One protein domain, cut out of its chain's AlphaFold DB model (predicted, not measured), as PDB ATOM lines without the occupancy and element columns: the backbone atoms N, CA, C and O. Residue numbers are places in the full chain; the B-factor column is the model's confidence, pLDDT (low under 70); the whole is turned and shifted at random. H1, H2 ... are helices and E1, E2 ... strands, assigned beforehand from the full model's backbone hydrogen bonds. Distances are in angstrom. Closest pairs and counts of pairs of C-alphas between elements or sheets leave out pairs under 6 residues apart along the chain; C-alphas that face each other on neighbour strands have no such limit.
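Overview. This is residues 213 to 290 of the 302 residues of the protein "PG_binding_4 domain-containing protein" of Clostridium sp. CAG:245_30_32 (UniProt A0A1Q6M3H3). A long helix, H2, forms the core, with the hairpin E1 and E2 beside its residues 251 to 262 and H3 packing on it slantwise. A second hairpin, E3 and E4, continues beyond the first end of H2, and the short H1 joins the two hairpins. The printed part has 78 residues, ordered E1 E2 H1 E3 E4 H2 H3; the class is mixed, helices and strands, with two antiparallel two-stranded sheets. It is only just loose, close to compact, with a radius of gyration of the C-alphas of 14.3 A, and spans 51 by 22 by 21 A, a rod.

Arrangement. Start with the hairpin of E1, residues 214 to 217, and E2, residues 223 to 226: N 216 and O 224 are 2.8 A apart, within hydrogen-bond range. In the hairpin of E3, residues 235 to 238, and E4, residues 242 to 245, look for N 238 and O 242, 2.7 A apart, also within range. H1, residues 228 to 234, touches residues 247 to 250 of H2, residues 247 to 268, closest at the C-alphas of Trp 234 and Gly 250, 5.3 A, at a steep tilt of 57 degrees, opposite ways. H3, residues 277 to 289, touches residues 251 to 259 of H2, closest at the C-alphas of Ile 255 and Glu 277, 6.4 A, at a steep tilt of 53 degrees, opposite ways. E1 and H2 are apart. The closest C-alphas of E2 and H2, those of Val 224 and Leu 258, are 7.4 A apart. In H2 and H3 every O i to N i+4 pair is within hydrogen-bond range; in H1 1 of 3 is, beside 3 of 4 O i to N i+3 pairs.

Along the chain. Find C-alpha 214 at (321.430, 209.207, 215.058), where E1 begins. H2 runs 31.1 A from C-alpha 247 at (333.259, 201.844, 218.039) to C-alpha 268. H3 runs 18.5 A to C-alpha 289 at (333.241, 211.978, 214.880).

Size, cuts and confidence. The two C-alphas farthest apart, those of Lys 240 and His 270, are 50.6 A apart. The printed part has no cut, and no link is long. Look for low confidence at residue 290, with pLDDT under 70.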
ATOM      1  N   TYR A 213     323.617 210.957 218.693       88.06
ATOM      2  CA  TYR A 213     322.220 210.598 218.541       88.06
ATOM      3  C   TYR A 213     321.885 210.603 217.053       88.06
ATOM      4  O   TYR A 213     321.777 211.674 216.456       88.06
ATOM      5  N   LEU A 214     321.746 209.412 216.472       87.06
ATOM      6  CA  LEU A 214     321.430 209.207 215.058       87.06
ATOM      7  C   LEU A 214     320.047 208.572 214.931       87.06
ATOM      8  O   LEU A 214     319.701 207.660 215.691       87.06
ATOM      9  N   ARG A 215     319.260 209.043 213.963       86.75
ATOM     10  CA  ARG A 215     317.910 208.545 213.676       86.75
ATOM     11  C   ARG A 215     317.849 207.948 212.280       86.75
ATOM     12  O   ARG A 215     318.004 208.661 211.306       86.75
ATOM     13  N   PHE A 216     317.511 206.670 212.198       84.00
ATOM     14  CA  PHE A 216     317.337 205.947 210.944       84.00
ATOM     15  C   PHE A 216     315.846 205.746 210.703       84.00
ATOM     16  O   PHE A 216     315.183 205.011 211.443       84.00
ATOM     17  N   LYS A 217     315.297 206.427 209.697       86.06
ATOM     18  CA  LYS A 217     313.880 206.330 209.341       86.06
ATOM     19  C   LYS A 217     313.677 205.215 208.319       86.06
ATOM     20  O   LYS A 217     314.193 205.273 207.209       86.06
ATOM     21  N   LEU A 218     312.905 204.204 208.698       85.81
ATOM     22  CA  LEU A 218     312.622 203.046 207.859       85.81
ATOM     23  C   LEU A 218     311.464 203.317 206.890       85.81
ATOM     24  O   LEU A 218     310.665 204.240 207.070       85.81
ATOM     25  N   SER A 219     311.342 202.459 205.879       83.25
ATOM     26  CA  SER A 219     310.310 202.538 204.840       83.25
ATOM     27  C   SER A 219     308.879 202.323 205.342       83.25
ATOM     28  O   SER A 219     307.931 202.710 204.661       83.25
ATOM     29  N   ASP A 220     308.691 201.721 206.518       82.88
ATOM     30  CA  ASP A 220     307.386 201.556 207.176       82.88
ATOM     31  C   ASP A 220     307.067 202.692 208.170       82.88
ATOM     32  O   ASP A 220     306.060 202.646 208.876       82.88
ATOM     33  N   GLY A 221     307.918 203.725 208.226       83.88
ATOM     34  CA  GLY A 221     307.781 204.878 209.114       83.88
ATOM     35  C   GLY A 221     308.365 204.683 210.516       83.88
ATOM     36  O   GLY A 221     308.437 205.661 211.266       83.88
ATOM     37  N   ASN A 222     308.817 203.476 210.881       88.06
ATOM     38  CA  ASN A 222     309.510 203.251 212.152       88.06
ATOM     39  C   ASN A 222     310.869 203.961 212.185       88.06
ATOM     40  O   ASN A 222     311.529 204.120 211.160       88.06
ATOM     41  N   VAL A 223     311.314 204.352 213.382       88.81
ATOM     42  CA  VAL A 223     312.616 205.003 213.588       88.81
ATOM     43  C   VAL A 223     313.494 204.132 214.478       88.81
ATOM     44  O   VAL A 223     313.116 203.797 215.603       88.81
ATOM     45  N   VAL A 224     314.678 203.777 213.985       90.00
ATOM     46  CA  VAL A 224     315.741 203.139 214.771       90.00
ATOM     47  C   VAL A 224     316.693 204.226 215.249       90.00
ATOM     48  O   VAL A 224     317.000 205.152 214.505       90.00
ATOM     49  N   ILE A 225     317.127 204.152 216.504       90.56
ATOM     50  CA  ILE A 225     317.935 205.205 217.125       90.56
ATOM     51  C   ILE A 225     319.252 204.605 217.612       90.56
ATOM     52  O   ILE A 225     319.243 203.658 218.401       90.56
ATOM     53  N   LEU A 226     320.369 205.197 217.186       91.00
ATOM     54  CA  LEU A 226     321.662 205.022 217.840       91.00
ATOM     55  C   LEU A 226     321.845 206.164 218.838       91.00
ATOM     56  O   LEU A 226     321.877 207.324 218.440       91.00
ATOM     57  N   ASN A 227     321.928 205.859 220.129       91.19
ATOM     58  CA  ASN A 227     322.109 206.860 221.181       91.19
ATOM     59  C   ASN A 227     322.977 206.320 222.323       91.19
ATOM     60  O   ASN A 227     323.412 205.168 222.298       91.19
ATOM     61  N   GLN A 228     323.144 207.122 223.376       90.88
ATOM     62  CA  GLN A 228     323.878 206.757 224.589       90.88
ATOM     63  C   GLN A 228     323.513 205.378 225.175       90.88
ATOM     64  O   GLN A 228     324.387 204.689 225.696       90.88
ATOM     65  N   ASN A 229     322.244 204.948 225.117       93.19
ATOM     66  CA  ASN A 229     321.837 203.648 225.664       93.19
ATOM     67  C   ASN A 229     322.363 202.464 224.858       93.19
ATOM     68  O   ASN A 229     322.570 201.405 225.443       93.19
ATOM     69  N   THR A 230     322.573 202.651 223.559       94.12
ATOM     70  CA  THR A 230     323.251 201.677 222.706       94.12
ATOM     71  C   THR A 230     324.761 201.813 222.870       94.12
ATOM     72  O   THR A 230     325.432 200.846 223.188       94.12
ATOM     73  N   ILE A 231     325.303 203.029 222.779       93.50
ATOM     74  CA  ILE A 231     326.756 203.271 222.812       93.50
ATOM     75  C   ILE A 231     327.389 202.830 224.138       93.50
ATOM     76  O   ILE A 231     328.510 202.328 224.155       93.50
ATOM     77  N   LYS A 232     326.673 202.931 225.267       95.00
ATOM     78  CA  LYS A 232     327.178 202.428 226.556       95.00
ATOM     79  C   LYS A 232     327.445 200.917 226.551       95.00
ATOM     80  O   LYS A 232     328.239 200.459 227.364       95.00
ATOM     81  N   THR A 233     326.795 200.143 225.673       95.31
ATOM     82  CA  THR A 233     327.047 198.697 225.553       95.31
ATOM     83  C   THR A 233     328.337 198.397 224.792       95.31
ATOM     84  O   THR A 233     328.775 197.254 224.786       95.31
ATOM     85  N   TRP A 234     328.952 199.410 224.174       96.12
ATOM     86  CA  TRP A 234     330.231 199.314 223.467       96.12
ATOM     87  C   TRP A 234     331.425 199.652 224.371       96.12
ATOM     88  O   TRP A 234     332.574 199.557 223.944       96.12
ATOM     89  N   ILE A 235     331.173 200.082 225.612       96.31
ATOM     90  CA  ILE A 235     332.220 200.444 226.570       96.31
ATOM     91  C   ILE A 235     332.932 199.179 227.045       96.31
ATOM     92  O   ILE A 235     332.288 198.220 227.472       96.31
ATOM     93  N   LYS A 236     334.266 199.204 227.028       95.56
ATOM     94  CA  LYS A 236     335.107 198.143 227.588       95.56
ATOM     95  C   LYS A 236     336.298 198.714 228.347       95.56
ATOM     96  O   LYS A 236     336.666 199.876 228.167       95.56
ATOM     97  N   GLU A 237     336.876 197.881 229.198       94.88
ATOM     98  CA  GLU A 237     338.103 198.204 229.917       94.88
ATOM     99  C   GLU A 237     339.325 198.048 229.006       94.88
ATOM    100  O   GLU A 237     339.371 197.196 228.116       94.88
ATOM    101  N   ASP A 238     340.303 198.910 229.239       93.69
ATOM    102  CA  ASP A 238     341.603 198.994 228.600       93.69
ATOM    103  C   ASP A 238     342.661 199.088 229.703       93.69
ATOM    104  O   ASP A 238     342.598 199.943 230.591       93.69
ATOM    105  N   GLU A 239     343.646 198.195 229.654       90.50
ATOM    106  CA  GLU A 239     344.641 198.060 230.720       90.50
ATOM    107  C   GLU A 239     345.500 199.319 230.903       90.50
ATOM    108  O   GLU A 239     345.934 199.615 232.022       90.50
ATOM    109  N   LYS A 240     345.736 200.070 229.820       89.94
ATOM    110  CA  LYS A 240     346.633 201.227 229.810       89.94
ATOM    111  C   LYS A 240     345.905 202.527 230.138       89.94
ATOM    112  O   LYS A 240     346.425 203.340 230.897       89.94
ATOM    113  N   TYR A 241     344.724 202.726 229.563       92.88
ATOM    114  CA  TYR A 241     344.011 204.000 229.571       92.88
ATOM    115  C   TYR A 241     342.742 204.000 230.428       92.88
ATOM    116  O   TYR A 241     342.150 205.063 230.597       92.88
ATOM    117  N   GLY A 242     342.315 202.865 230.988       94.75
ATOM    118  CA  GLY A 242     341.096 202.762 231.793       94.75
ATOM    119  C   GLY A 242     339.902 202.285 230.970       94.75
ATOM    120  O   GLY A 242     339.777 201.093 230.742       94.75
ATOM    121  N   TYR A 243     339.008 203.172 230.532       96.00
ATOM    122  CA  TYR A 243     337.866 202.798 229.684       96.00
ATOM    123  C   TYR A 243     337.975 203.344 228.261       96.00
ATOM    124  O   TYR A 243     338.457 204.457 228.029       96.00
ATOM    125  N   ILE A 244     337.458 202.569 227.308       94.56
ATOM    126  CA  ILE A 244     337.352 202.932 225.892       94.56
ATOM    127  C   ILE A 244     335.964 202.574 225.352       94.56
ATOM    128  O   ILE A 244     335.221 201.816 225.974       94.56
ATOM    129  N   VAL A 245     335.621 203.111 224.181       94.62
ATOM    130  CA  VAL A 245     334.426 202.726 223.420       94.62
ATOM    131  C   VAL A 245     334.889 201.923 222.207       94.62
ATOM    132  O   VAL A 245     335.670 202.424 221.402       94.62
ATOM    133  N   ASP A 246     334.435 200.677 222.085       95.31
ATOM    134  CA  ASP A 246     334.720 199.805 220.942       95.31
ATOM    135  C   ASP A 246     333.793 200.153 219.769       95.31
ATOM    136  O   ASP A 246     332.794 199.480 219.512       95.31
ATOM    137  N   VAL A 247     334.091 201.279 219.113       92.88
ATOM    138  CA  VAL A 247     333.259 201.844 218.039       92.88
ATOM    139  C   VAL A 247     333.148 200.882 216.858       92.88
ATOM    140  O   VAL A 247     332.073 200.756 216.287       92.88
ATOM    141  N   GLU A 248     334.217 200.165 216.514       93.12
ATOM    142  CA  GLU A 248     334.202 199.236 215.382       93.12
ATOM    143  C   GLU A 248     333.231 198.081 215.611       93.12
ATOM    144  O   GLU A 248     332.279 197.899 214.848       93.12
ATOM    145  N   LYS A 249     333.425 197.344 216.708       94.69
ATOM    146  CA  LYS A 249     332.555 196.221 217.049       94.69
ATOM    147  C   LYS A 249     331.119 196.683 217.299       94.69
ATOM    148  O   LYS A 249     330.175 196.031 216.858       94.69
ATOM    149  N   GLY A 250     330.957 197.801 218.005       95.25
ATOM    150  CA  GLY A 250     329.653 198.372 218.320       95.25
ATOM    151  C   GLY A 250     328.859 198.761 217.075       95.25
ATOM    152  O   GLY A 250     327.675 198.431 216.972       95.25
ATOM    153  N   THR A 251     329.518 199.396 216.104       93.94
ATOM    154  CA  THR A 251     328.915 199.733 214.812       93.94
ATOM    155  C   THR A 251     328.582 198.480 214.008       93.94
ATOM    156  O   THR A 251     327.477 198.397 213.481       93.94
ATOM    157  N   ASP A 252     329.453 197.468 213.970       94.44
ATOM    158  CA  ASP A 252     329.170 196.206 213.267       94.44
ATOM    159  C   ASP A 252     327.937 195.481 213.823       94.44
ATOM    160  O   ASP A 252     327.097 194.978 213.072       94.44
ATOM    161  N   GLU A 253     327.802 195.428 215.148       95.44
ATOM    162  CA  GLU A 253     326.627 194.850 215.804       95.44
ATOM    163  C   GLU A 253     325.365 195.685 215.544       95.44
ATOM    164  O   GLU A 253     324.287 195.133 215.297       95.44
ATOM    165  N   PHE A 254     325.492 197.015 215.548       94.81
ATOM    166  CA  PHE A 254     324.382 197.916 215.258       94.81
ATOM    167  C   PHE A 254     323.900 197.803 213.807       94.81
ATOM    168  O   PHE A 254     322.692 197.725 213.588       94.81
ATOM    169  N   ILE A 255     324.813 197.738 212.833       93.44
ATOM    170  CA  ILE A 255     324.493 197.597 211.406       93.44
ATOM    171  C   ILE A 255     323.761 196.285 211.129       93.44
ATOM    172  O   ILE A 255     322.748 196.301 210.435       93.44
ATOM    173  N   LYS A 256     324.183 195.164 211.730       93.81
ATOM    174  CA  LYS A 256     323.459 193.885 211.600       93.81
ATOM    175  C   LYS A 256     322.019 193.992 212.100       93.81
ATOM    176  O   LYS A 256     321.083 193.600 211.408       93.81
ATOM    177  N   MET A 257     321.833 194.586 213.279       94.50
ATOM    178  CA  MET A 257     320.504 194.821 213.849       94.50
ATOM    179  C   MET A 257     319.673 195.801 213.003       94.50
ATOM    180  O   MET A 257     318.459 195.627 212.871       94.50
ATOM    181  N   LEU A 258     320.303 196.812 212.402       91.88
ATOM    182  CA  LEU A 258     319.652 197.735 211.474       91.88
ATOM    183  C   LEU A 258     319.219 197.017 210.187       91.88
ATOM    184  O   LEU A 258     318.073 197.189 209.774       91.88
ATOM    185  N   ALA A 259     320.069 196.171 209.602       91.25
ATOM    186  CA  ALA A 259     319.782 195.404 208.388       91.25
ATOM    187  C   ALA A 259     318.546 194.506 208.551       91.25
ATOM    188  O   ALA A 259     317.644 194.532 207.711       91.25
ATOM    189  N   GLU A 260     318.443 193.782 209.669       92.56
ATOM    190  CA  GLU A 260     317.274 192.949 209.995       92.56
ATOM    191  C   GLU A 260     315.979 193.775 210.092       92.56
ATOM    192  O   GLU A 260     314.904 193.358 209.633       92.56
ATOM    193  N   LYS A 261     316.066 194.979 210.674       91.12
ATOM    194  CA  LYS A 261     314.929 195.902 210.786       91.12
ATOM    195  C   LYS A 261     314.542 196.507 209.441       91.12
ATOM    196  O   LYS A 261     313.346 196.615 209.169       91.12
ATOM    197  N   VAL A 262     315.514 196.845 208.596       88.75
ATOM    198  CA  VAL A 262     315.293 197.321 207.222       88.75
ATOM    199  C   VAL A 262     314.615 196.236 206.385       88.75
ATOM    200  O   VAL A 262     313.605 196.516 205.744       88.75
ATOM    201  N   GLU A 263     315.083 194.985 206.440       89.12
ATOM    202  CA  GLU A 263     314.449 193.865 205.728       89.12
ATOM    203  C   GLU A 263     312.992 193.670 206.180       89.12
ATOM    204  O   GLU A 263     312.084 193.499 205.361       89.12
ATOM    205  N   SER A 264     312.752 193.738 207.491       89.19
ATOM    206  CA  SER A 264     311.413 193.610 208.069       89.19
ATOM    207  C   SER A 264     310.474 194.746 207.648       89.19
ATOM    208  O   SER A 264     309.314 194.487 207.323       89.19
ATOM    209  N   ALA A 265     310.959 195.991 207.627       86.62
ATOM    210  CA  ALA A 265     310.195 197.154 207.177       86.62
ATOM    211  C   ALA A 265     309.893 197.084 205.672       86.62
ATOM    212  O   ALA A 265     308.745 197.251 205.263       86.62
ATOM    213  N   ASN A 266     310.884 196.720 204.853       86.38
ATOM    214  CA  ASN A 266     310.725 196.586 203.405       86.38
ATOM    215  C   ASN A 266     309.687 195.522 203.030       86.38
ATOM    216  O   ASN A 266     308.864 195.765 202.148       86.38
ATOM    217  N   LYS A 267     309.629 194.398 203.760       86.25
ATOM    218  CA  LYS A 267     308.562 193.392 203.595       86.25
ATOM    219  C   LYS A 267     307.161 193.961 203.851       86.25
ATOM    220  O   LYS A 267     306.232 193.596 203.136       86.25
ATOM    221  N   ARG A 268     306.994 194.845 204.842       85.38
ATOM    222  CA  ARG A 268     305.701 195.490 205.158       85.38
ATOM    223  C   ARG A 268     305.316 196.562 204.141       85.38
ATOM    224  O   ARG A 268     304.136 196.713 203.851       85.38
ATOM    225  N   SER A 269     306.305 197.266 203.598       81.75
ATOM    226  CA  SER A 269     306.116 198.339 202.614       81.75
ATOM    227  C   SER A 269     306.193 197.865 201.156       81.75
ATOM    228  O   SER A 269     306.183 198.692 200.251       81.75
ATOM    229  N   HIS A 270     306.263 196.550 200.908       82.69
ATOM    230  CA  HIS A 270     306.399 195.947 199.573       82.69
ATOM    231  C   HIS A 270     307.606 196.460 198.757       82.69
ATOM    232  O   HIS A 270     307.555 196.526 197.529       82.69
ATOM    233  N   LEU A 271     308.708 196.797 199.433       78.75
ATOM    234  CA  LEU A 271     309.981 197.192 198.825       78.75
ATOM    235  C   LEU A 271     310.966 196.013 198.816       78.75
ATOM    236  O   LEU A 271     310.881 195.116 199.652       78.75
ATOM    237  N   ASN A 272     311.935 196.026 197.895       74.69
ATOM    238  CA  ASN A 272     312.967 194.982 197.780       74.69
ATOM    239  C   ASN A 272     314.399 195.553 197.819       74.69
ATOM    240  O   ASN A 272     315.293 195.081 197.118       74.69
ATOM    241  N   GLN A 273     314.607 196.610 198.608       75.00
ATOM    242  CA  GLN A 273     315.917 197.231 198.791       75.00
ATOM    243  C   GLN A 273     316.693 196.534 199.919       75.00
ATOM    244  O   GLN A 273     316.105 196.088 200.907       75.00
ATOM    245  N   LYS A 274     318.017 196.445 199.776       79.75
ATOM    246  CA  LYS A 274     318.926 196.004 200.841       79.75
ATOM    247  C   LYS A 274     319.685 197.196 201.408       79.75
ATOM    248  O   LYS A 274     319.953 198.148 200.681       79.75
ATOM    249  N   LEU A 275     320.015 197.107 202.694       83.50
ATOM    250  CA  LEU A 275     320.929 198.031 203.351       83.50
ATOM    251  C   LEU A 275     322.313 197.910 202.703       83.50
ATOM    252  O   LEU A 275     322.813 196.796 202.544       83.50
ATOM    253  N   ASP A 276     322.922 199.034 202.338       87.31
ATOM    254  CA  ASP A 276     324.343 199.064 201.995       87.31
ATOM    255  C   ASP A 276     325.149 199.165 203.293       87.31
ATOM    256  O   ASP A 276     325.439 200.250 203.788       87.31
ATOM    257  N   GLU A 277     325.450 198.011 203.890       87.69
ATOM    258  CA  GLU A 277     326.092 197.926 205.207       87.69
ATOM    259  C   GLU A 277     327.423 198.693 205.281       87.69
ATOM    260  O   GLU A 277     327.743 199.254 206.328       87.69
ATOM    261  N   GLN A 278     328.182 198.749 204.182       88.00
ATOM    262  CA  GLN A 278     329.473 199.435 204.150       88.00
ATOM    263  C   GLN A 278     329.293 200.955 204.123       88.00
ATOM    264  O   GLN A 278     329.911 201.650 204.930       88.00
ATOM    265  N   ALA A 279     328.425 201.466 203.243       86.94
ATOM    266  CA  ALA A 279     328.139 202.900 203.172       86.94
ATOM    267  C   ALA A 279     327.559 203.426 204.498       86.94
ATOM    268  O   ALA A 279     327.890 204.518 204.956       86.94
ATOM    269  N   GLU A 280     326.727 202.620 205.149       86.12
ATOM    270  CA  GLU A 280     326.089 202.952 206.423       86.12
ATOM    271  C   GLU A 280     327.082 202.937 207.585       86.12
ATOM    272  O   GLU A 280     327.045 203.812 208.449       86.12
ATOM    273  N   LYS A 281     328.017 201.979 207.590       89.62
ATOM    274  CA  LYS A 281     329.119 201.938 208.556       89.62
ATOM    275  C   LYS A 281     329.991 203.193 208.455       89.62
ATOM    276  O   LYS A 281     330.308 203.790 209.482       89.62
ATOM    277  N   GLU A 282     330.326 203.619 207.238       87.69
ATOM    278  CA  GLU A 282     331.082 204.855 206.990       87.69
ATOM    279  C   GLU A 282     330.315 206.099 207.457       87.69
ATOM    280  O   GLU A 282     330.874 206.920 208.185       87.69
ATOM    281  N   ALA A 283     329.020 206.194 207.139       85.81
ATOM    282  CA  ALA A 283     328.168 207.296 207.584       85.81
ATOM    283  C   ALA A 283     328.046 207.365 209.117       85.81
ATOM    284  O   ALA A 283     328.058 208.454 209.695       85.81
ATOM    285  N   ILE A 284     327.956 206.215 209.797       88.75
ATOM    286  CA  ILE A 284     327.957 206.164 211.264       88.75
ATOM    287  C   ILE A 284     329.292 206.660 211.813       88.75
ATOM    288  O   ILE A 284     329.279 207.478 212.729       88.75
ATOM    289  N   TYR A 285     330.429 206.209 211.283       88.50
ATOM    290  CA  TYR A 285     331.735 206.674 211.756       88.50
ATOM    291  C   TYR A 285     331.901 208.184 211.601       88.50
ATOM    292  O   TYR A 285     332.234 208.852 212.578       88.50
ATOM    293  N   GLU A 286     331.572 208.730 210.428       85.12
ATOM    294  CA  GLU A 286     331.626 210.173 210.191       85.12
ATOM    295  C   GLU A 286     330.717 210.932 211.172       85.12
ATOM    296  O   GLU A 286     331.114 211.939 211.759       85.12
ATOM    297  N   ALA A 287     329.510 210.420 211.424       83.94
ATOM    298  CA  ALA A 287     328.566 211.055 212.335       83.94
ATOM    299  C   ALA A 287     328.968 210.943 213.819       83.94
ATOM    300  O   ALA A 287     328.645 211.833 214.606       83.94
ATOM    301  N   LEU A 288     329.664 209.875 214.224       84.00
ATOM    302  CA  LEU A 288     330.196 209.718 215.584       84.00
ATOM    303  C   LEU A 288     331.412 210.621 215.846       84.00
ATOM    304  O   LEU A 288     331.666 210.977 216.998       84.00
ATOM    305  N   GLU A 289     332.142 211.009 214.800       75.44
ATOM    306  CA  GLU A 289     333.241 211.978 214.880       75.44
ATOM    307  C   GLU A 289     332.749 213.434 214.959       75.44
ATOM    308  O   GLU A 289     333.447 214.301 215.493       75.44
ATOM    309  N   GLN A 290     331.533 213.716 214.485       69.94
ATOM    310  CA  GLN A 290     330.936 215.050 214.519       69.94
ATOM    311  C   GLN A 290     330.297 215.378 215.882       69.94
ATOM    312  O   GLN A 290     329.576 214.590 216.492       69.94
TER     313      GLN A 290